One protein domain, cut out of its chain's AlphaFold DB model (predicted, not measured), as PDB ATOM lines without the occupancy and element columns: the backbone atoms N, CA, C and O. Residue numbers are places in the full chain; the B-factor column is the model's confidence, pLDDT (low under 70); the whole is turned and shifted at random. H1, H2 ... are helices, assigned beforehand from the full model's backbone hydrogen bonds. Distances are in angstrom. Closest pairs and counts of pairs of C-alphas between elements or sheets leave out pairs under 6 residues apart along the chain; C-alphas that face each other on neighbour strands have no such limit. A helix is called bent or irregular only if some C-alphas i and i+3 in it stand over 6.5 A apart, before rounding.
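Overview. This is residues 653 to 800 of the 1000 residues of an uncharacterized protein of Amphibalanus amphitrite (UniProt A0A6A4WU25). Helix H6 runs through the middle of an elongated helical body, with H2 side by side with it and H5, H7 and H8 packed on it at steeper angles. H1 and H3, side by side, make one end, where the loop of residues 682 to 693 swings outward; H5 lies toward the other end. You have 148 printed residues with eight named helices, H1 to H8 in chain order, and no named strand: all helix. The whole is compact, with a radius of gyration of the C-alphas of 15.2 A and spans of 53 by 31 by 30 A.

Along the chain. Find C-alpha 653 at (127.229, 92.380, 62.793), where H1 begins; it runs to 662 and is irregular, with C-alphas 658 and 661 7.0 A apart. Then come H2, residues 669 to 681; H3, 694 to 708, 21.9 A long; H4, 711 to 714; and H5, 718 to 729. H6, 737 to 752, measures 22.2 A, and H7, 763 to 781, 27.2 A. H8, 789 to 798, ends at (124.067, 121.029, 79.484).

Arrangement. H1 touches H3 at a shallow tilt of 15 degrees, closest at C-alphas 658 and 699, 5.4 A. H2 touches H6 at 19 degrees, a shallow tilt, the same way; C-alphas 671 and 742 are closest, 5.7 A. Look at C-alphas 721 and 740, 6.6 A, where H5 touches H6, about perpendicular at 77 degrees. H8 touches H7, closest at C-alphas 773 and 795, 6.1 A. H4 and H7 only just touch, with 3 pairs of C-alphas within 8 A, the closest being 713 and 763, 5.6 A. H1 and H5 are apart. Every O i to N i+4 pair is within hydrogen-bond range in H2, H3, H5, H6, H7 and H8; H1 has 4 of 6, and H4 is too short.

Size, cuts and confidence. The C-alphas farthest apart, of Lys 690 and Ser 730, are 53.5 A apart. The printed part has no cut, and the link H2 to H3 is long. Mean pLDDT of the printed part is 74.9, with residues 686 to 694 and 778 to 790 among those under 70.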
ATOM      1  N   TYR A 653     127.963  93.517  62.251       59.06
ATOM      2  CA  TYR A 653     127.229  92.380  62.793       59.06
ATOM      3  C   TYR A 653     127.352  92.325  64.323       59.06
ATOM      4  O   TYR A 653     126.340  92.263  65.017       59.06
ATOM      5  N   VAL A 654     128.552  92.486  64.876       61.03
ATOM      6  CA  VAL A 654     128.813  92.567  66.321       61.03
ATOM      7  C   VAL A 654     128.183  93.830  66.922       61.03
ATOM      8  O   VAL A 654     127.587  93.777  67.992       61.03
ATOM      9  N   THR A 655     128.223  94.966  66.224       65.38
ATOM     10  CA  THR A 655     127.554  96.220  66.624       65.38
ATOM     11  C   THR A 655     126.032  96.032  66.666       65.38
ATOM     12  O   THR A 655     125.352  96.522  67.572       65.38
ATOM     13  N   GLN A 656     125.483  95.303  65.691       71.44
ATOM     14  CA  GLN A 656     124.075  94.919  65.645       71.44
ATOM     15  C   GLN A 656     123.714  93.938  66.758       71.44
ATOM     16  O   GLN A 656     122.660  94.105  67.360       71.44
ATOM     17  N   GLN A 657     124.578  92.971  67.067       73.44
ATOM     18  CA  GLN A 657     124.403  92.076  68.208       73.44
ATOM     19  C   GLN A 657     124.448  92.851  69.528       73.44
ATOM     20  O   GLN A 657     123.572  92.676  70.362       73.44
ATOM     21  N   ILE A 658     125.397  93.767  69.718       75.50
ATOM     22  CA  ILE A 658     125.494  94.591  70.931       75.50
ATOM     23  C   ILE A 658     124.207  95.394  71.160       75.50
ATOM     24  O   ILE A 658     123.690  95.443  72.275       75.50
ATOM     25  N   LEU A 659     123.678  96.011  70.102       82.00
ATOM     26  CA  LEU A 659     122.489  96.861  70.179       82.00
ATOM     27  C   LEU A 659     121.178  96.109  69.914       82.00
ATOM     28  O   LEU A 659     120.122  96.742  69.894       82.00
ATOM     29  N   SER A 660     121.211  94.778  69.769       80.88
ATOM     30  CA  SER A 660     120.007  93.948  69.607       80.88
ATOM     31  C   SER A 660     119.102  93.979  70.840       80.88
ATOM     32  O   SER A 660     117.912  93.706  70.726       80.88
ATOM     33  N   VAL A 661     119.634  94.407  71.991       81.56
ATOM     34  CA  VAL A 661     118.875  94.707  73.218       81.56
ATOM     35  C   VAL A 661     117.718  95.675  72.942       81.56
ATOM     36  O   VAL A 661     116.674  95.606  73.581       81.56
ATOM     37  N   PHE A 662     117.861  96.547  71.939       78.12
ATOM     38  CA  PHE A 662     116.832  97.489  71.512       78.12
ATOM     39  C   PHE A 662     115.962  96.956  70.362       78.12
ATOM     40  O   PHE A 662     115.480  97.771  69.590       78.12
ATOM     41  N   ALA A 663     115.779  95.637  70.217       60.28
ATOM     42  CA  ALA A 663     115.211  94.903  69.066       60.28
ATOM     43  C   ALA A 663     114.157  95.625  68.186       60.28
ATOM     44  O   ALA A 663     114.211  95.521  66.962       60.28
ATOM     45  N   ASN A 664     113.238  96.398  68.775       69.38
ATOM     46  CA  ASN A 664     112.155  97.100  68.068       69.38
ATOM     47  C   ASN A 664     112.484  98.549  67.651       69.38
ATOM     48  O   ASN A 664     111.694  99.221  66.985       69.38
ATOM     49  N   VAL A 665     113.658  99.054  68.021       73.31
ATOM     50  CA  VAL A 665     114.105 100.425  67.787       73.31
ATOM     51  C   VAL A 665     115.131 100.444  66.659       73.31
ATOM     52  O   VAL A 665     116.246  99.933  66.755       73.31
ATOM     53  N   ARG A 666     114.765 101.085  65.546       76.25
ATOM     54  CA  ARG A 666     115.662 101.231  64.395       76.25
ATOM     55  C   ARG A 666     116.772 102.240  64.710       76.25
ATOM     56  O   ARG A 666     116.543 103.441  64.633       76.25
ATOM     57  N   ILE A 667     117.982 101.765  64.988       79.06
ATOM     58  CA  ILE A 667     119.177 102.609  65.174       79.06
ATOM     59  C   ILE A 667     120.008 102.581  63.893       79.06
ATOM     60  O   ILE A 667     120.349 101.491  63.422       79.06
ATOM     61  N   SER A 668     120.329 103.743  63.317       77.31
ATOM     62  CA  SER A 668     121.239 103.794  62.165       77.31
ATOM     63  C   SER A 668     122.653 103.374  62.544       77.31
ATOM     64  O   SER A 668     123.089 103.558  63.677       77.31
ATOM     65  N   VAL A 669     123.399 102.841  61.576       67.62
ATOM     66  CA  VAL A 669     124.768 102.367  61.808       67.62
ATOM     67  C   VAL A 669     125.658 103.474  62.402       67.62
ATOM     68  O   VAL A 669     126.397 103.224  63.345       67.62
ATOM     69  N   GLU A 670     125.529 104.721  61.948       64.12
ATOM     70  CA  GLU A 670     126.284 105.879  62.467       64.12
ATOM     71  C   GLU A 670     126.006 106.154  63.954       64.12
ATOM     72  O   GLU A 670     126.923 106.389  64.747       64.12
ATOM     73  N   ALA A 671     124.742 106.050  64.362       71.00
ATOM     74  CA  ALA A 671     124.349 106.209  65.753       71.00
ATOM     75  C   ALA A 671     124.850 105.048  66.617       71.00
ATOM     76  O   ALA A 671     125.401 105.279  67.694       71.00
ATOM     77  N   ARG A 672     124.749 103.809  66.110       74.94
ATOM     78  CA  ARG A 672     125.279 102.608  66.775       74.94
ATOM     79  C   ARG A 672     126.766 102.758  67.104       74.94
ATOM     80  O   ARG A 672     127.190 102.513  68.230       74.94
ATOM     81  N   ARG A 673     127.541 103.240  66.134       66.75
ATOM     82  CA  ARG A 673     128.979 103.502  66.277       66.75
ATOM     83  C   ARG A 673     129.280 104.595  67.301       66.75
ATOM     84  O   ARG A 673     130.179 104.435  68.122       66.75
ATOM     85  N   THR A 674     128.510 105.683  67.292       68.38
ATOM     86  CA  THR A 674     128.667 106.797  68.245       68.38
ATOM     87  C   THR A 674     128.386 106.359  69.686       68.38
ATOM     88  O   THR A 674     129.126 106.725  70.596       68.38
ATOM     89  N   ILE A 675     127.372 105.512  69.886       73.56
ATOM     90  CA  ILE A 675     127.022 104.931  71.191       73.56
ATOM     91  C   ILE A 675     128.166 104.067  71.736       73.56
ATOM     92  O   ILE A 675     128.569 104.245  72.885       73.56
ATOM     93  N   ILE A 676     128.718 103.167  70.916       70.44
ATOM     94  CA  ILE A 676     129.838 102.307  71.329       70.44
ATOM     95  C   ILE A 676     131.065 103.154  71.693       70.44
ATOM     96  O   ILE A 676     131.665 102.931  72.746       70.44
ATOM     97  N   ARG A 677     131.391 104.178  70.890       66.31
ATOM     98  CA  ARG A 677     132.490 105.116  71.188       66.31
ATOM     99  C   ARG A 677     132.291 105.841  72.517       66.31
ATOM    100  O   ARG A 677     133.239 105.961  73.283       66.31
ATOM    101  N   PHE A 678     131.076 106.302  72.807       75.81
ATOM    102  CA  PHE A 678     130.763 106.947  74.083       75.81
ATOM    103  C   PHE A 678     130.984 106.001  75.272       75.81
ATOM    104  O   PHE A 678     131.737 106.338  76.182       75.81
ATOM    105  N   ILE A 679     130.391 104.802  75.240       70.88
ATOM    106  CA  ILE A 679     130.496 103.809  76.325       70.88
ATOM    107  C   ILE A 679     131.960 103.466  76.613       70.88
ATOM    108  O   ILE A 679     132.377 103.378  77.772       70.88
ATOM    109  N   HIS A 680     132.739 103.304  75.547       68.06
ATOM    110  CA  HIS A 680     134.150 102.979  75.628       68.06
ATOM    111  C   HIS A 680     134.988 104.143  76.180       68.06
ATOM    112  O   HIS A 680     135.688 103.970  77.178       68.06
ATOM    113  N   ASN A 681     134.859 105.346  75.608       61.62
ATOM    114  CA  ASN A 681     135.615 106.533  76.031       61.62
ATOM    115  C   ASN A 681     135.296 106.946  77.472       61.62
ATOM    116  O   ASN A 681     136.160 107.449  78.188       61.62
ATOM    117  N   SER A 682     134.063 106.711  77.914       63.97
ATOM    118  CA  SER A 682     133.631 106.961  79.288       63.97
ATOM    119  C   SER A 682     134.001 105.837  80.263       63.97
ATOM    120  O   SER A 682     133.659 105.937  81.437       63.97
ATOM    121  N   LYS A 683     134.716 104.792  79.813       71.31
ATOM    122  CA  LYS A 683     135.178 103.652  80.629       71.31
ATOM    123  C   LYS A 683     134.053 102.995  81.443       71.31
ATOM    124  O   LYS A 683     134.261 102.593  82.583       71.31
ATOM    125  N   LEU A 684     132.864 102.883  80.847       72.69
ATOM    126  CA  LEU A 684     131.664 102.364  81.519       72.69
ATOM    127  C   LEU A 684     131.608 100.832  81.573       72.69
ATOM    128  O   LEU A 684     130.749 100.265  82.242       72.69
ATOM    129  N   LEU A 685     132.505 100.155  80.855       75.75
ATOM    130  CA  LEU A 685     132.581  98.700  80.856       75.75
ATOM    131  C   LEU A 685     133.473  98.197  81.997       75.75
ATOM    132  O   LEU A 685     134.508  98.807  82.287       75.75
ATOM    133  N   PRO A 686     133.124  97.058  82.617       68.81
ATOM    134  CA  PRO A 686     133.977  96.411  83.603       68.81
ATOM    135  C   PRO A 686     135.313  95.964  82.987       68.81
ATOM    136  O   PRO A 686     135.431  95.753  81.779       68.81
ATOM    137  N   LYS A 687     136.346  95.807  83.830       67.44
ATOM    138  CA  LYS A 687     137.672  95.341  83.387       67.44
ATOM    139  C   LYS A 687     137.553  93.982  82.673       67.44
ATOM    140  O   LYS A 687     136.801  93.129  83.144       67.44
ATOM    141  N   PRO A 688     138.314  93.750  81.587       58.47
ATOM    142  CA  PRO A 688     138.190  92.537  80.787       58.47
ATOM    143  C   PRO A 688     138.506  91.287  81.621       58.47
ATOM    144  O   PRO A 688     139.617  91.131  82.129       58.47
ATOM    145  N   GLN A 689     137.519  90.398  81.757       59.25
ATOM    146  CA  GLN A 689     137.652  89.098  82.417       59.25
ATOM    147  C   GLN A 689     137.920  88.003  81.376       59.25
ATOM    148  O   GLN A 689     137.315  87.995  80.302       59.25
ATOM    149  N   LYS A 690     138.834  87.071  81.679       50.03
ATOM    150  CA  LYS A 690     139.139  85.936  80.791       50.03
ATOM    151  C   LYS A 690     137.885  85.073  80.599       50.03
ATOM    152  O   LYS A 690     137.293  84.648  81.583       50.03
ATOM    153  N   GLY A 691     137.516  84.803  79.346       52.78
ATOM    154  CA  GLY A 691     136.389  83.931  78.986       52.78
ATOM    155  C   GLY A 691     135.042  84.631  78.766       52.78
ATOM    156  O   GLY A 691     134.108  83.983  78.307       52.78
ATOM    157  N   VAL A 692     134.927  85.940  79.022       58.59
ATOM    158  CA  VAL A 692     133.684  86.702  78.794       58.59
ATOM    159  C   VAL A 692     133.756  87.431  77.451       58.59
ATOM    160  O   VAL A 692     134.681  88.212  77.218       58.59
ATOM    161  N   SER A 693     132.778  87.201  76.565       64.19
ATOM    162  CA  SER A 693     132.746  87.846  75.245       64.19
ATOM    163  C   SER A 693     132.486  89.349  75.370       64.19
ATOM    164  O   SER A 693     131.683  89.795  76.189       64.19
ATOM    165  N   VAL A 694     133.134  90.145  74.520       67.56
ATOM    166  CA  VAL A 694     132.960  91.608  74.480       67.56
ATOM    167  C   VAL A 694     131.487  91.982  74.299       67.56
ATOM    168  O   VAL A 694     130.968  92.831  75.017       67.56
ATOM    169  N   VAL A 695     130.789  91.285  73.400       75.00
ATOM    170  CA  VAL A 695     129.360  91.486  73.121       75.00
ATOM    171  C   VAL A 695     128.516  91.336  74.382       75.00
ATOM    172  O   VAL A 695     127.689  92.202  74.664       75.00
ATOM    173  N   SER A 696     128.767  90.290  75.175       76.50
ATOM    174  CA  SER A 696     127.998  90.024  76.393       76.50
ATOM    175  C   SER A 696     128.140  91.131  77.442       76.50
ATOM    176  O   SER A 696     127.164  91.466  78.108       76.50
ATOM    177  N   GLN A 697     129.309  91.773  77.542       78.38
ATOM    178  CA  GLN A 697     129.534  92.882  78.480       78.38
ATOM    179  C   GLN A 697     128.734  94.127  78.088       78.38
ATOM    180  O   GLN A 697     128.086  94.742  78.936       78.38
ATOM    181  N   TYR A 698     128.737  94.483  76.800       83.12
ATOM    182  CA  TYR A 698     127.933  95.602  76.311       83.12
ATOM    183  C   TYR A 698     126.432  95.312  76.419       83.12
ATOM    184  O   TYR A 698     125.676  96.176  76.862       83.12
ATOM    185  N   GLN A 699     125.989  94.109  76.046       84.38
ATOM    186  CA  GLN A 699     124.581  93.724  76.158       84.38
ATOM    187  C   GLN A 699     124.116  93.735  77.614       84.38
ATOM    188  O   GLN A 699     123.035  94.247  77.887       84.38
ATOM    189  N   ALA A 700     124.925  93.251  78.560       83.00
ATOM    190  CA  ALA A 700     124.603  93.310  79.985       83.00
ATOM    191  C   ALA A 700     124.435  94.758  80.473       83.00
ATOM    192  O   ALA A 700     123.442  95.072  81.135       83.00
ATOM    193  N   LEU A 701     125.350  95.658  80.085       86.12
ATOM    194  CA  LEU A 701     125.266  97.085  80.409       86.12
ATOM    195  C   LEU A 701     123.981  97.714  79.847       86.12
ATOM    196  O   LEU A 701     123.219  98.340  80.581       86.12
ATOM    197  N   LEU A 702     123.696  97.506  78.562       87.62
ATOM    198  CA  LEU A 702     122.520  98.077  77.900       87.62
ATOM    199  C   LEU A 702     121.202  97.451  78.379       87.62
ATOM    200  O   LEU A 702     120.199  98.150  78.485       87.62
ATOM    201  N   THR A 703     121.201  96.169  78.740       86.31
ATOM    202  CA  THR A 703     120.028  95.493  79.322       86.31
ATOM    203  C   THR A 703     119.742  96.016  80.727       86.31
ATOM    204  O   THR A 703     118.586  96.157  81.123       86.31
ATOM    205  N   SER A 704     120.786  96.345  81.496       85.00
ATOM    206  CA  SER A 704     120.614  96.992  82.802       85.00
ATOM    207  C   SER A 704     119.973  98.377  82.668       85.00
ATOM    208  O   SER A 704     119.109  98.735  83.469       85.00
ATOM    209  N   LEU A 705     120.317  99.110  81.603       86.75
ATOM    210  CA  LEU A 705     119.736 100.411  81.290       86.75
ATOM    211  C   LEU A 705     118.242 100.301  80.960       86.75
ATOM    212  O   LEU A 705     117.447 101.028  81.546       86.75
ATOM    213  N   THR A 706     117.847  99.385  80.070       84.06
ATOM    214  CA  THR A 706     116.433  99.211  79.680       84.06
ATOM    215  C   THR A 706     115.553  98.721  80.824       84.06
ATOM    216  O   THR A 706     114.362  99.011  80.841       84.06
ATOM    217  N   LYS A 707     116.123  97.999  81.798       83.19
ATOM    218  CA  LYS A 707     115.421  97.637  83.039       83.19
ATOM    219  C   LYS A 707     115.208  98.843  83.956       83.19
ATOM    220  O   LYS A 707     114.196  98.909  84.641       83.19
ATOM    221  N   ARG A 708     116.163  99.778  83.984       82.81
ATOM    222  CA  ARG A 708     116.117 100.986  84.824       82.81
ATOM    223  C   ARG A 708     115.238 102.086  84.220       82.81
ATOM    224  O   ARG A 708     114.582 102.811  84.962       82.81
ATOM    225  N   TYR A 709     115.216 102.198  82.893       84.88
ATOM    226  CA  TYR A 709     114.487 103.225  82.152       84.88
ATOM    227  C   TYR A 709     113.710 102.593  80.981       84.88
ATOM    228  O   TYR A 709     114.323 102.194  79.992       84.88
ATOM    229  N   PRO A 710     112.370 102.491  81.062       81.88
ATOM    230  CA  PRO A 710     111.555 101.876  80.011       81.88
ATOM    231  C   PRO A 710     111.634 102.617  78.666       81.88
ATOM    232  O   PRO A 710     111.543 103.843  78.601       81.88
ATOM    233  N   LEU A 711     111.802 101.884  77.563       81.25
ATOM    234  CA  LEU A 711     112.020 102.483  76.238       81.25
ATOM    235  C   LEU A 711     110.827 103.303  75.729       81.25
ATOM    236  O   LEU A 711     111.031 104.305  75.057       81.25
ATOM    237  N   ASP A 712     109.603 102.907  76.045       75.75
ATOM    238  CA  ASP A 712     108.350 103.546  75.628       75.75
ATOM    239  C   ASP A 712     108.175 104.980  76.157       75.75
ATOM    240  O   ASP A 712     107.522 105.804  75.515       75.75
ATOM    241  N   ILE A 713     108.815 105.303  77.283       73.00
ATOM    242  CA  ILE A 713     108.775 106.639  77.892       73.00
ATOM    243  C   ILE A 713     109.891 107.535  77.336       73.00
ATOM    244  O   ILE A 713     109.679 108.720  77.064       73.00
ATOM    245  N   PHE A 714     111.095 106.983  77.166       81.25
ATOM    246  CA  PHE A 714     112.299 107.769  76.873       81.25
ATOM    247  C   PHE A 714     112.721 107.758  75.397       81.25
ATOM    248  O   PHE A 714     113.398 108.687  74.940       81.25
ATOM    249  N   VAL A 715     112.297 106.757  74.625       85.19
ATOM    250  CA  VAL A 715     112.474 106.722  73.172       85.19
ATOM    251  C   VAL A 715     111.216 107.270  72.508       85.19
ATOM    252  O   VAL A 715     110.160 106.646  72.500       85.19
ATOM    253  N   LEU A 716     111.326 108.474  71.948       86.31
ATOM    254  CA  LEU A 716     110.169 109.215  71.448       86.31
ATOM    255  C   LEU A 716     109.580 108.559  70.193       86.31
ATOM    256  O   LEU A 716     110.296 108.221  69.247       86.31
ATOM    257  N   ASN A 717     108.251 108.458  70.154       85.94
ATOM    258  CA  ASN A 717     107.540 107.935  68.992       85.94
ATOM    259  C   ASN A 717     107.631 108.877  67.771       85.94
ATOM    260  O   ASN A 717     107.983 110.058  67.864       85.94
ATOM    261  N   LYS A 718     107.273 108.350  66.594       86.75
ATOM    262  CA  LYS A 718     107.373 109.069  65.312       86.75
ATOM    263  C   LYS A 718     106.621 110.407  65.320       86.75
ATOM    264  O   LYS A 718     107.160 111.390  64.819       86.75
ATOM    265  N   ASN A 719     105.420 110.455  65.896       88.38
ATOM    266  CA  ASN A 719     104.577 111.655  65.901       88.38
ATOM    267  C   ASN A 719     105.239 112.798  66.679       88.38
ATOM    268  O   ASN A 719     105.292 113.930  66.202       88.38
ATOM    269  N   ILE A 720     105.839 112.494  67.831       87.81
ATOM    270  CA  ILE A 720     106.555 113.487  68.639       87.81
ATOM    271  C   ILE A 720     107.837 113.950  67.938       87.81
ATOM    272  O   ILE A 720     108.151 115.141  67.944       87.81
ATOM    273  N   LEU A 721     108.564 113.045  67.274       87.94
ATOM    274  CA  LEU A 721     109.744 113.413  66.482       87.94
ATOM    275  C   LEU A 721     109.385 114.328  65.299       87.94
ATOM    276  O   LEU A 721     110.142 115.251  64.995       87.94
ATOM    277  N   VAL A 722     108.228 114.124  64.656       89.38
ATOM    278  CA  VAL A 722     107.715 115.023  63.602       89.38
ATOM    279  C   VAL A 722     107.433 116.413  64.174       89.38
ATOM    280  O   VAL A 722     107.831 117.411  63.574       89.38
ATOM    281  N   GLN A 723     106.836 116.494  65.365       88.81
ATOM    282  CA  GLN A 723     106.602 117.773  66.039       88.81
ATOM    283  C   GLN A 723     107.916 118.493  66.381       88.81
ATOM    284  O   GLN A 723     108.063 119.671  66.057       88.81
ATOM    285  N   ILE A 724     108.909 117.796  66.950       86.69
ATOM    286  CA  ILE A 724     110.253 118.359  67.189       86.69
ATOM    287  C   ILE A 724     110.847 118.895  65.881       86.69
ATOM    288  O   ILE A 724     111.358 120.012  65.849       86.69
ATOM    289  N   ARG A 725     110.753 118.123  64.791       89.50
ATOM    290  CA  ARG A 725     111.257 118.525  63.473       89.50
ATOM    291  C   ARG A 725     110.611 119.825  62.995       89.50
ATOM    292  O   ARG A 725     111.329 120.727  62.583       89.50
ATOM    293  N   SER A 726     109.287 119.943  63.091       87.50
ATOM    294  CA  SER A 726     108.565 121.164  62.698       87.50
ATOM    295  C   SER A 726     108.991 122.395  63.514       87.50
ATOM    296  O   SER A 726     109.181 123.483  62.968       87.50
ATOM    297  N   GLN A 727     109.251 122.211  64.813       85.88
ATOM    298  CA  GLN A 727     109.723 123.269  65.713       85.88
ATOM    299  C   GLN A 727     111.186 123.663  65.466       85.88
ATOM    300  O   GLN A 727     111.599 124.773  65.797       85.88
ATOM    301  N   LEU A 728     112.004 122.750  64.937       81.94
ATOM    302  CA  LEU A 728     113.378 123.048  64.530       81.94
ATOM    303  C   LEU A 728     113.403 123.777  63.186       81.94
ATOM    304  O   LEU A 728     114.124 124.762  63.059       81.94
ATOM    305  N   ILE A 729     112.563 123.361  62.232       84.44
ATOM    306  CA  ILE A 729     112.440 124.010  60.917       84.44
ATOM    307  C   ILE A 729     112.000 125.467  61.075       84.44
ATOM    308  O   ILE A 729     112.647 126.357  60.535       84.44
ATOM    309  N   SER A 730     110.971 125.727  61.886       80.50
ATOM    310  CA  SER A 730     110.534 127.098  62.213       80.50
ATOM    311  C   SER A 730     111.607 127.930  62.929       80.50
ATOM    312  O   SER A 730     111.602 129.151  62.834       80.50
ATOM    313  N   ALA A 731     112.571 127.289  63.596       72.25
ATOM    314  CA  ALA A 731     113.722 127.952  64.210       72.25
ATOM    315  C   ALA A 731     114.931 128.118  63.260       72.25
ATOM    316  O   ALA A 731     116.006 128.518  63.732       72.25
ATOM    317  N   GLY A 732     114.767 127.803  61.968       74.38
ATOM    318  CA  GLY A 732     115.789 127.900  60.920       74.38
ATOM    319  C   GLY A 732     116.703 126.677  60.791       74.38
ATOM    320  O   GLY A 732     117.752 126.766  60.162       74.38
ATOM    321  N   ILE A 733     116.356 125.541  61.404       77.19
ATOM    322  CA  ILE A 733     117.205 124.341  61.465       77.19
ATOM    323  C   ILE A 733     116.557 123.198  60.677       77.19
ATOM    324  O   ILE A 733     115.541 122.633  61.087       77.19
ATOM    325  N   GLN A 734     117.180 122.800  59.567       79.94
ATOM    326  CA  GLN A 734     116.736 121.652  58.775       79.94
ATOM    327  C   GLN A 734     117.370 120.348  59.276       79.94
ATOM    328  O   GLN A 734     118.589 120.215  59.335       79.94
ATOM    329  N   ILE A 735     116.538 119.359  59.619       81.44
ATOM    330  CA  ILE A 735     116.994 118.036  60.064       81.44
ATOM    331  C   ILE A 735     116.046 116.928  59.590       81.44
ATOM    332  O   ILE A 735     114.825 117.106  59.529       81.44
ATOM    333  N   GLN A 736     116.601 115.765  59.243       82.69
ATOM    334  CA  GLN A 736     115.824 114.596  58.826       82.69
ATOM    335  C   GLN A 736     115.253 113.831  60.028       82.69
ATOM    336  O   GLN A 736     115.885 113.715  61.079       82.69
ATOM    337  N   LEU A 737     114.075 113.220  59.853       81.81
ATOM    338  CA  LEU A 737     113.398 112.463  60.917       81.81
ATOM    339  C   LEU A 737     114.210 111.246  61.402       81.81
ATOM    340  O   LEU A 737     114.192 110.911  62.582       81.81
ATOM    341  N   LYS A 738     114.943 110.598  60.487       81.56
ATOM    342  CA  LYS A 738     115.829 109.467  60.798       81.56
ATOM    343  C   LYS A 738     116.947 109.884  61.761       81.56
ATOM    344  O   LYS A 738     117.185 109.190  62.740       81.56
ATOM    345  N   VAL A 739     117.545 111.051  61.523       81.50
ATOM    346  CA  VAL A 739     118.609 111.621  62.362       81.50
ATOM    347  C   VAL A 739     118.064 112.029  63.733       81.50
ATOM    348  O   VAL A 739     118.701 111.776  64.747       81.50
ATOM    349  N   LEU A 740     116.847 112.578  63.795       83.25
ATOM    350  CA  LEU A 740     116.181 112.891  65.067       83.25
ATOM    351  C   LEU A 740     115.932 111.655  65.936       83.25
ATOM    352  O   LEU A 740     116.121 111.709  67.151       83.25
ATOM    353  N   ARG A 741     115.530 110.544  65.314       86.38
ATOM    354  CA  ARG A 741     115.362 109.260  66.001       86.38
ATOM    355  C   ARG A 741     116.689 108.773  66.583       86.38
ATOM    356  O   ARG A 741     116.742 108.371  67.736       86.38
ATOM    357  N   ASP A 742     117.759 108.857  65.803       85.75
ATOM    358  CA  ASP A 742     119.096 108.456  66.233       85.75
ATOM    359  C   ASP A 742     119.632 109.335  67.382       85.75
ATOM    360  O   ASP A 742     120.162 108.816  68.362       85.75
ATOM    361  N   ILE A 743     119.418 110.655  67.319       83.06
ATOM    362  CA  ILE A 743     119.773 111.600  68.392       83.06
ATOM    363  C   ILE A 743     119.003 111.301  69.679       83.06
ATOM    364  O   ILE A 743     119.579 111.346  70.765       83.06
ATOM    365  N   ASN A 744     117.708 110.993  69.575       88.44
ATOM    366  CA  ASN A 744     116.891 110.633  70.730       88.44
ATOM    367  C   ASN A 744     117.443 109.383  71.444       88.44
ATOM    368  O   ASN A 744     117.541 109.379  72.668       88.44
ATOM    369  N   ILE A 745     117.891 108.379  70.687       87.31
ATOM    370  CA  ILE A 745     118.468 107.147  71.242       87.31
ATOM    371  C   ILE A 745     119.845 107.410  71.862       87.31
ATOM    372  O   ILE A 745     120.137 106.913  72.949       87.31
ATOM    373  N   ILE A 746     120.676 108.238  71.222       85.62
ATOM    374  CA  ILE A 746     121.960 108.676  71.787       85.62
ATOM    375  C   ILE A 746     121.742 109.419  73.110       85.62
ATOM    376  O   ILE A 746     122.438 109.140  74.086       85.62
ATOM    377  N   ALA A 747     120.771 110.333  73.172       82.69
ATOM    378  CA  ALA A 747     120.434 111.077  74.386       82.69
ATOM    379  C   ALA A 747     119.936 110.149  75.505       82.69
ATOM    380  O   ALA A 747     120.366 110.284  76.649       82.69
ATOM    381  N   TYR A 748     119.084 109.179  75.167       86.06
ATOM    382  CA  TYR A 748     118.596 108.166  76.100       86.06
ATOM    383  C   TYR A 748     119.744 107.342  76.705       86.06
ATOM    384  O   TYR A 748     119.855 107.248  77.926       86.06
ATOM    385  N   ILE A 749     120.642 106.808  75.872       85.31
ATOM    386  CA  ILE A 749     121.752 105.964  76.341       85.31
ATOM    387  C   ILE A 749     122.784 106.782  77.123       85.31
ATOM    388  O   ILE A 749     123.236 106.348  78.179       85.31
ATOM    389  N   SER A 750     123.141 107.974  76.645       82.38
ATOM    390  CA  SER A 750     124.162 108.804  77.298       82.38
ATOM    391  C   SER A 750     123.724 109.358  78.654       82.38
ATOM    392  O   SER A 750     124.489 109.274  79.613       82.38
ATOM    393  N   LEU A 751     122.497 109.875  78.774       80.75
ATOM    394  CA  LEU A 751     121.972 110.380  80.052       80.75
ATOM    395  C   LEU A 751     121.563 109.252  80.996       80.75
ATOM    396  O   LEU A 751     121.694 109.391  82.212       80.75
ATOM    397  N   GLY A 752     121.059 108.152  80.442       81.81
ATOM    398  CA  GLY A 752     120.604 107.006  81.212       81.81
ATOM    399  C   GLY A 752     121.751 106.225  81.853       81.81
ATOM    400  O   GLY A 752     121.662 105.896  83.027       81.81
ATOM    401  N   LEU A 753     122.865 105.998  81.144       81.31
ATOM    402  CA  LEU A 753     124.040 105.321  81.723       81.31
ATOM    403  C   LEU A 753     124.789 106.172  82.765       81.31
ATOM    404  O   LEU A 753     125.619 105.645  83.497       81.31
ATOM    405  N   MET A 754     124.498 107.473  82.829       77.56
ATOM    406  CA  MET A 754     125.047 108.408  83.818       77.56
ATOM    407  C   MET A 754     124.071 108.692  84.975       77.56
ATOM    408  O   MET A 754     124.298 109.625  85.746       77.56
ATOM    409  N   ASP A 755     122.974 107.932  85.073       72.94
ATOM    410  CA  ASP A 755     121.939 108.047  86.112       72.94
ATOM    411  C   ASP A 755     121.290 109.436  86.219       72.94
ATOM    412  O   ASP A 755     120.957 109.930  87.297       72.94
ATOM    413  N   ARG A 756     121.097 110.102  85.073       72.62
ATOM    414  CA  ARG A 756     120.479 111.443  85.002       72.62
ATOM    415  C   ARG A 756     119.063 111.455  84.466       72.62
ATOM    416  O   ARG A 756     118.380 112.477  84.564       72.62
ATOM    417  N   LEU A 757     118.598 110.332  83.937       73.88
ATOM    418  CA  LEU A 757     117.174 110.124  83.734       73.88
ATOM    419  C   LEU A 757     116.555 109.758  85.090       73.88
ATOM    420  O   LEU A 757     117.104 108.960  85.843       73.88
ATOM    421  N   LYS A 758     115.425 110.371  85.439       72.69
ATOM    422  CA  LYS A 758     114.628 109.972  86.604       72.69
ATOM    423  C   LYS A 758     113.470 109.127  86.096       72.69
ATOM    424  O   LYS A 758     112.875 109.494  85.089       72.69
ATOM    425  N   GLY A 759     113.117 108.047  86.795       61.50
ATOM    426  CA  GLY A 759     112.025 107.148  86.384       61.50
ATOM    427  C   GLY A 759     110.653 107.827  86.225       61.50
ATOM    428  O   GLY A 759     109.793 107.295  85.543       61.50
ATOM    429  N   GLN A 760     110.471 109.024  86.798       65.94
ATOM    430  CA  GLN A 760     109.248 109.837  86.714       65.94
ATOM    431  C   GLN A 760     109.244 110.863  85.562       65.94
ATOM    432  O   GLN A 760     108.314 111.658  85.442       65.94
ATOM    433  N   ASN A 761     110.293 110.917  84.735       72.56
ATOM    434  CA  ASN A 761     110.351 111.874  83.630       72.56
ATOM    435  C   ASN A 761     109.234 111.590  82.614       72.56
ATOM    436  O   ASN A 761     109.118 110.482  82.101       72.56
ATOM    437  N   THR A 762     108.445 112.611  82.278       78.69
ATOM    438  CA  THR A 762     107.378 112.488  81.280       78.69
ATOM    439  C   THR A 762     107.930 112.535  79.856       78.69
ATOM    440  O   THR A 762     108.974 113.137  79.581       78.69
ATOM    441  N   VAL A 763     107.170 111.983  78.908       77.12
ATOM    442  CA  VAL A 763     107.458 112.061  77.465       77.12
ATOM    443  C   VAL A 763     107.675 113.515  77.007       77.12
ATOM    444  O   VAL A 763     108.563 113.803  76.201       77.12
ATOM    445  N   GLY A 764     106.908 114.462  77.563       74.88
ATOM    446  CA  GLY A 764     107.056 115.896  77.293       74.88
ATOM    447  C   GLY A 764     108.404 116.465  77.748       74.88
ATOM    448  O   GLY A 764     109.020 117.247  77.022       74.88
ATOM    449  N   TYR A 765     108.908 116.023  78.901       77.19
ATOM    450  CA  TYR A 765     110.215 116.436  79.408       77.19
ATOM    451  C   TYR A 765     111.357 115.897  78.531       77.19
ATOM    452  O   TYR A 765     112.249 116.644  78.128       77.19
ATOM    453  N   VAL A 766     111.288 114.627  78.125       79.12
ATOM    454  CA  VAL A 766     112.275 114.018  77.213       79.12
ATOM    455  C   VAL A 766     112.270 114.704  75.842       79.12
ATOM    456  O   VAL A 766     113.329 114.993  75.277       79.12
ATOM    457  N   ARG A 767     111.088 115.057  75.327       81.69
ATOM    458  CA  ARG A 767     110.937 115.865  74.108       81.69
ATOM    459  C   ARG A 767     111.672 117.204  74.219       81.69
ATOM    460  O   ARG A 767     112.393 117.572  73.290       81.69
ATOM    461  N   GLN A 768     111.516 117.921  75.333       79.19
ATOM    462  CA  GLN A 768     112.211 119.193  75.567       79.19
ATOM    463  C   GLN A 768     113.732 119.015  75.655       79.19
ATOM    464  O   GLN A 768     114.476 119.856  75.137       79.19
ATOM    465  N   ILE A 769     114.206 117.911  76.243       80.00
ATOM    466  CA  ILE A 769     115.637 117.585  76.290       80.00
ATOM    467  C   ILE A 769     116.212 117.461  74.881       80.00
ATOM    468  O   ILE A 769     117.181 118.148  74.545       80.00
ATOM    469  N   VAL A 770     115.588 116.643  74.034       81.75
ATOM    470  CA  VAL A 770     116.052 116.404  72.660       81.75
ATOM    471  C   VAL A 770     115.975 117.682  71.824       81.75
ATOM    472  O   VAL A 770     116.972 118.078  71.220       81.75
ATOM    473  N   TYR A 771     114.831 118.373  71.834       80.31
ATOM    474  CA  TYR A 771     114.638 119.613  71.073       80.31
ATOM    475  C   TYR A 771     115.651 120.693  71.469       80.31
ATOM    476  O   TYR A 771     116.321 121.276  70.613       80.31
ATOM    477  N   SER A 772     115.799 120.945  72.771       76.50
ATOM    478  CA  SER A 772     116.699 121.988  73.248       76.50
ATOM    479  C   SER A 772     118.164 121.602  73.019       76.50
ATOM    480  O   SER A 772     118.974 122.458  72.684       76.50
ATOM    481  N   SER A 773     118.559 120.338  73.164       77.56
ATOM    482  CA  SER A 773     119.956 119.945  72.932       77.56
ATOM    483  C   SER A 773     120.367 120.185  71.481       77.56
ATOM    484  O   SER A 773     121.408 120.787  71.238       77.56
ATOM    485  N   ILE A 774     119.505 119.834  70.525       77.38
ATOM    486  CA  ILE A 774     119.749 120.058  69.093       77.38
ATOM    487  C   ILE A 774     119.790 121.550  68.763       77.38
ATOM    488  O   ILE A 774     120.738 122.022  68.137       77.38
ATOM    489  N   ARG A 775     118.774 122.305  69.203       74.94
ATOM    490  CA  ARG A 775     118.655 123.734  68.886       74.94
ATOM    491  C   ARG A 775     119.847 124.537  69.396       74.94
ATOM    492  O   ARG A 775     120.330 125.410  68.682       74.94
ATOM    493  N   TYR A 776     120.300 124.261  70.618       71.12
ATOM    494  CA  TYR A 776     121.443 124.966  71.188       71.12
ATOM    495  C   TYR A 776     122.758 124.495  70.551       71.12
ATOM    496  O   TYR A 776     123.508 125.340  70.084       71.12
ATOM    497  N   PHE A 777     123.003 123.185  70.421       71.12
ATOM    498  CA  PHE A 777     124.252 122.671  69.837       71.12
ATOM    499  C   PHE A 777     124.531 123.231  68.435       71.12
ATOM    500  O   PHE A 777     125.632 123.701  68.153       71.12
ATOM    501  N   LEU A 778     123.518 123.235  67.566       67.50
ATOM    502  CA  LEU A 778     123.663 123.705  66.188       67.50
ATOM    503  C   LEU A 778     123.824 125.225  66.083       67.50
ATOM    504  O   LEU A 778     124.559 125.695  65.217       67.50
ATOM    505  N   ARG A 779     123.181 125.998  66.970       63.94
ATOM    506  CA  ARG A 779     123.346 127.459  67.013       63.94
ATOM    507  C   ARG A 779     124.716 127.869  67.545       63.94
ATOM    508  O   ARG A 779     125.290 128.817  67.021       63.94
ATOM    509  N   THR A 780     125.235 127.166  68.550       53.19
ATOM    510  CA  THR A 780     126.506 127.521  69.191       53.19
ATOM    511  C   THR A 780     127.712 127.092  68.356       53.19
ATOM    512  O   THR A 780     128.666 127.852  68.241       53.19
ATOM    513  N   ASN A 781     127.672 125.907  67.735       46.03
ATOM    514  CA  ASN A 781     128.879 125.294  67.167       46.03
ATOM    515  C   ASN A 781     128.991 125.376  65.632       46.03
ATOM    516  O   ASN A 781     130.028 125.000  65.095       46.03
ATOM    517  N   LYS A 782     127.962 125.856  64.910       52.75
ATOM    518  CA  LYS A 782     127.940 125.963  63.429       52.75
ATOM    519  C   LYS A 782     128.408 124.685  62.687       52.75
ATOM    520  O   LYS A 782     129.067 124.773  61.655       52.75
ATOM    521  N   VAL A 783     128.071 123.492  63.195       52.78
ATOM    522  CA  VAL A 783     128.483 122.190  62.618       52.78
ATOM    523  C   VAL A 783     127.325 121.525  61.865       52.78
ATOM    524  O   VAL A 783     126.174 121.631  62.281       52.78
ATOM    525  N   THR A 784     127.620 120.803  60.778       50.09
ATOM    526  CA  THR A 784     126.624 120.114  59.928       50.09
ATOM    527  C   THR A 784     126.277 118.686  60.374       50.09
ATOM    528  O   THR A 784     125.231 118.168  59.987       50.09
ATOM    529  N   SER A 785     127.106 118.040  61.206       59.72
ATOM    530  CA  SER A 785     126.884 116.674  61.709       59.72
ATOM    531  C   SER A 785     126.559 116.667  63.203       59.72
ATOM    532  O   SER A 785     127.341 117.159  64.011       59.72
ATOM    533  N   ILE A 786     125.408 116.090  63.567       65.81
ATOM    534  CA  ILE A 786     124.908 116.029  64.956       65.81
ATOM    535  C   ILE A 786     125.165 114.655  65.594       65.81
ATOM    536  O   ILE A 786     125.239 114.537  66.813       65.81
ATOM    537  N   LEU A 787     125.300 113.598  64.785       68.31
ATOM    538  CA  LEU A 787     125.584 112.240  65.262       68.31
ATOM    539  C   LEU A 787     127.084 112.110  65.543       68.31
ATOM    540  O   LEU A 787     127.827 111.497  64.776       68.31
ATOM    541  N   SER A 788     127.532 112.770  66.607       67.56
ATOM    542  CA  SER A 788     128.944 112.912  66.938       67.56
ATOM    543  C   SER A 788     129.184 112.869  68.448       67.56
ATOM    544  O   SER A 788     128.261 113.014  69.255       67.56
ATOM    545  N   LEU A 789     130.439 112.646  68.845       64.19
ATOM    546  CA  LEU A 789     130.802 112.550  70.261       64.19
ATOM    547  C   LEU A 789     130.748 113.930  70.939       64.19
ATOM    548  O   LEU A 789     130.416 114.030  72.117       64.19
ATOM    549  N   GLU A 790     130.989 114.994  70.175       65.56
ATOM    550  CA  GLU A 790     130.874 116.395  70.593       65.56
ATOM    551  C   GLU A 790     129.436 116.742  70.992       65.56
ATOM    552  O   GLU A 790     129.213 117.431  71.988       65.56
ATOM    553  N   PHE A 791     128.442 116.223  70.262       71.50
ATOM    554  CA  PHE A 791     127.038 116.386  70.634       71.50
ATOM    555  C   PHE A 791     126.719 115.684  71.960       71.50
ATOM    556  O   PHE A 791     126.019 116.247  72.800       71.50
ATOM    557  N   VAL A 792     127.270 114.485  72.188       70.19
ATOM    558  CA  VAL A 792     127.100 113.747  73.454       70.19
ATOM    559  C   VAL A 792     127.722 114.508  74.623       70.19
ATOM    560  O   VAL A 792     127.094 114.659  75.668       70.19
ATOM    561  N   GLN A 793     128.932 115.036  74.444       68.81
ATOM    562  CA  GLN A 793     129.611 115.846  75.458       68.81
ATOM    563  C   GLN A 793     128.832 117.123  75.779       68.81
ATOM    564  O   GLN A 793     128.627 117.436  76.953       68.81
ATOM    565  N   PHE A 794     128.340 117.826  74.756       71.44
ATOM    566  CA  PHE A 794     127.486 118.998  74.929       71.44
ATOM    567  C   PHE A 794     126.208 118.658  75.702       71.44
ATOM    568  O   PHE A 794     125.825 119.376  76.628       71.44
ATOM    569  N   LEU A 795     125.562 117.547  75.347       75.06
ATOM    570  CA  LEU A 795     124.349 117.070  75.996       75.06
ATOM    571  C   LEU A 795     124.602 116.759  77.481       75.06
ATOM    572  O   LEU A 795     123.862 117.242  78.331       75.06
ATOM    573  N   LEU A 796     125.682 116.057  77.826       71.81
ATOM    574  CA  LEU A 796     126.046 115.794  79.227       71.81
ATOM    575  C   LEU A 796     126.386 117.079  80.003       71.81
ATOM    576  O   LEU A 796     125.951 117.248  81.143       71.81
ATOM    577  N   HIS A 797     127.110 118.011  79.380       65.69
ATOM    578  CA  HIS A 797     127.472 119.291  79.991       65.69
ATOM    579  C   HIS A 797     126.236 120.149  80.304       65.69
ATOM    580  O   HIS A 797     126.081 120.656  81.416       65.69
ATOM    581  N   LYS A 798     125.304 120.249  79.349       68.44
ATOM    582  CA  LYS A 798     124.067 121.029  79.484       68.44
ATOM    583  C   LYS A 798     123.192 120.564  80.651       68.44
ATOM    584  O   LYS A 798     122.532 121.385  81.284       68.44
ATOM    585  N   TYR A 799     123.208 119.269  80.963       68.25
ATOM    586  CA  TYR A 799     122.438 118.678  82.063       68.25
ATOM    587  C   TYR A 799     123.253 118.486  83.355       68.25
ATOM    588  O   TYR A 799     122.871 117.688  84.209       68.25
ATOM    589  N   LYS A 800     124.339 119.261  83.526       54.69
ATOM    590  CA  LYS A 800     125.159 119.352  84.751       54.69
ATOM    591  C   LYS A 800     125.667 117.996  85.263       54.69
ATOM    592  O   LYS A 800     125.700 117.744  86.468       54.69
TER     593      LYS A 800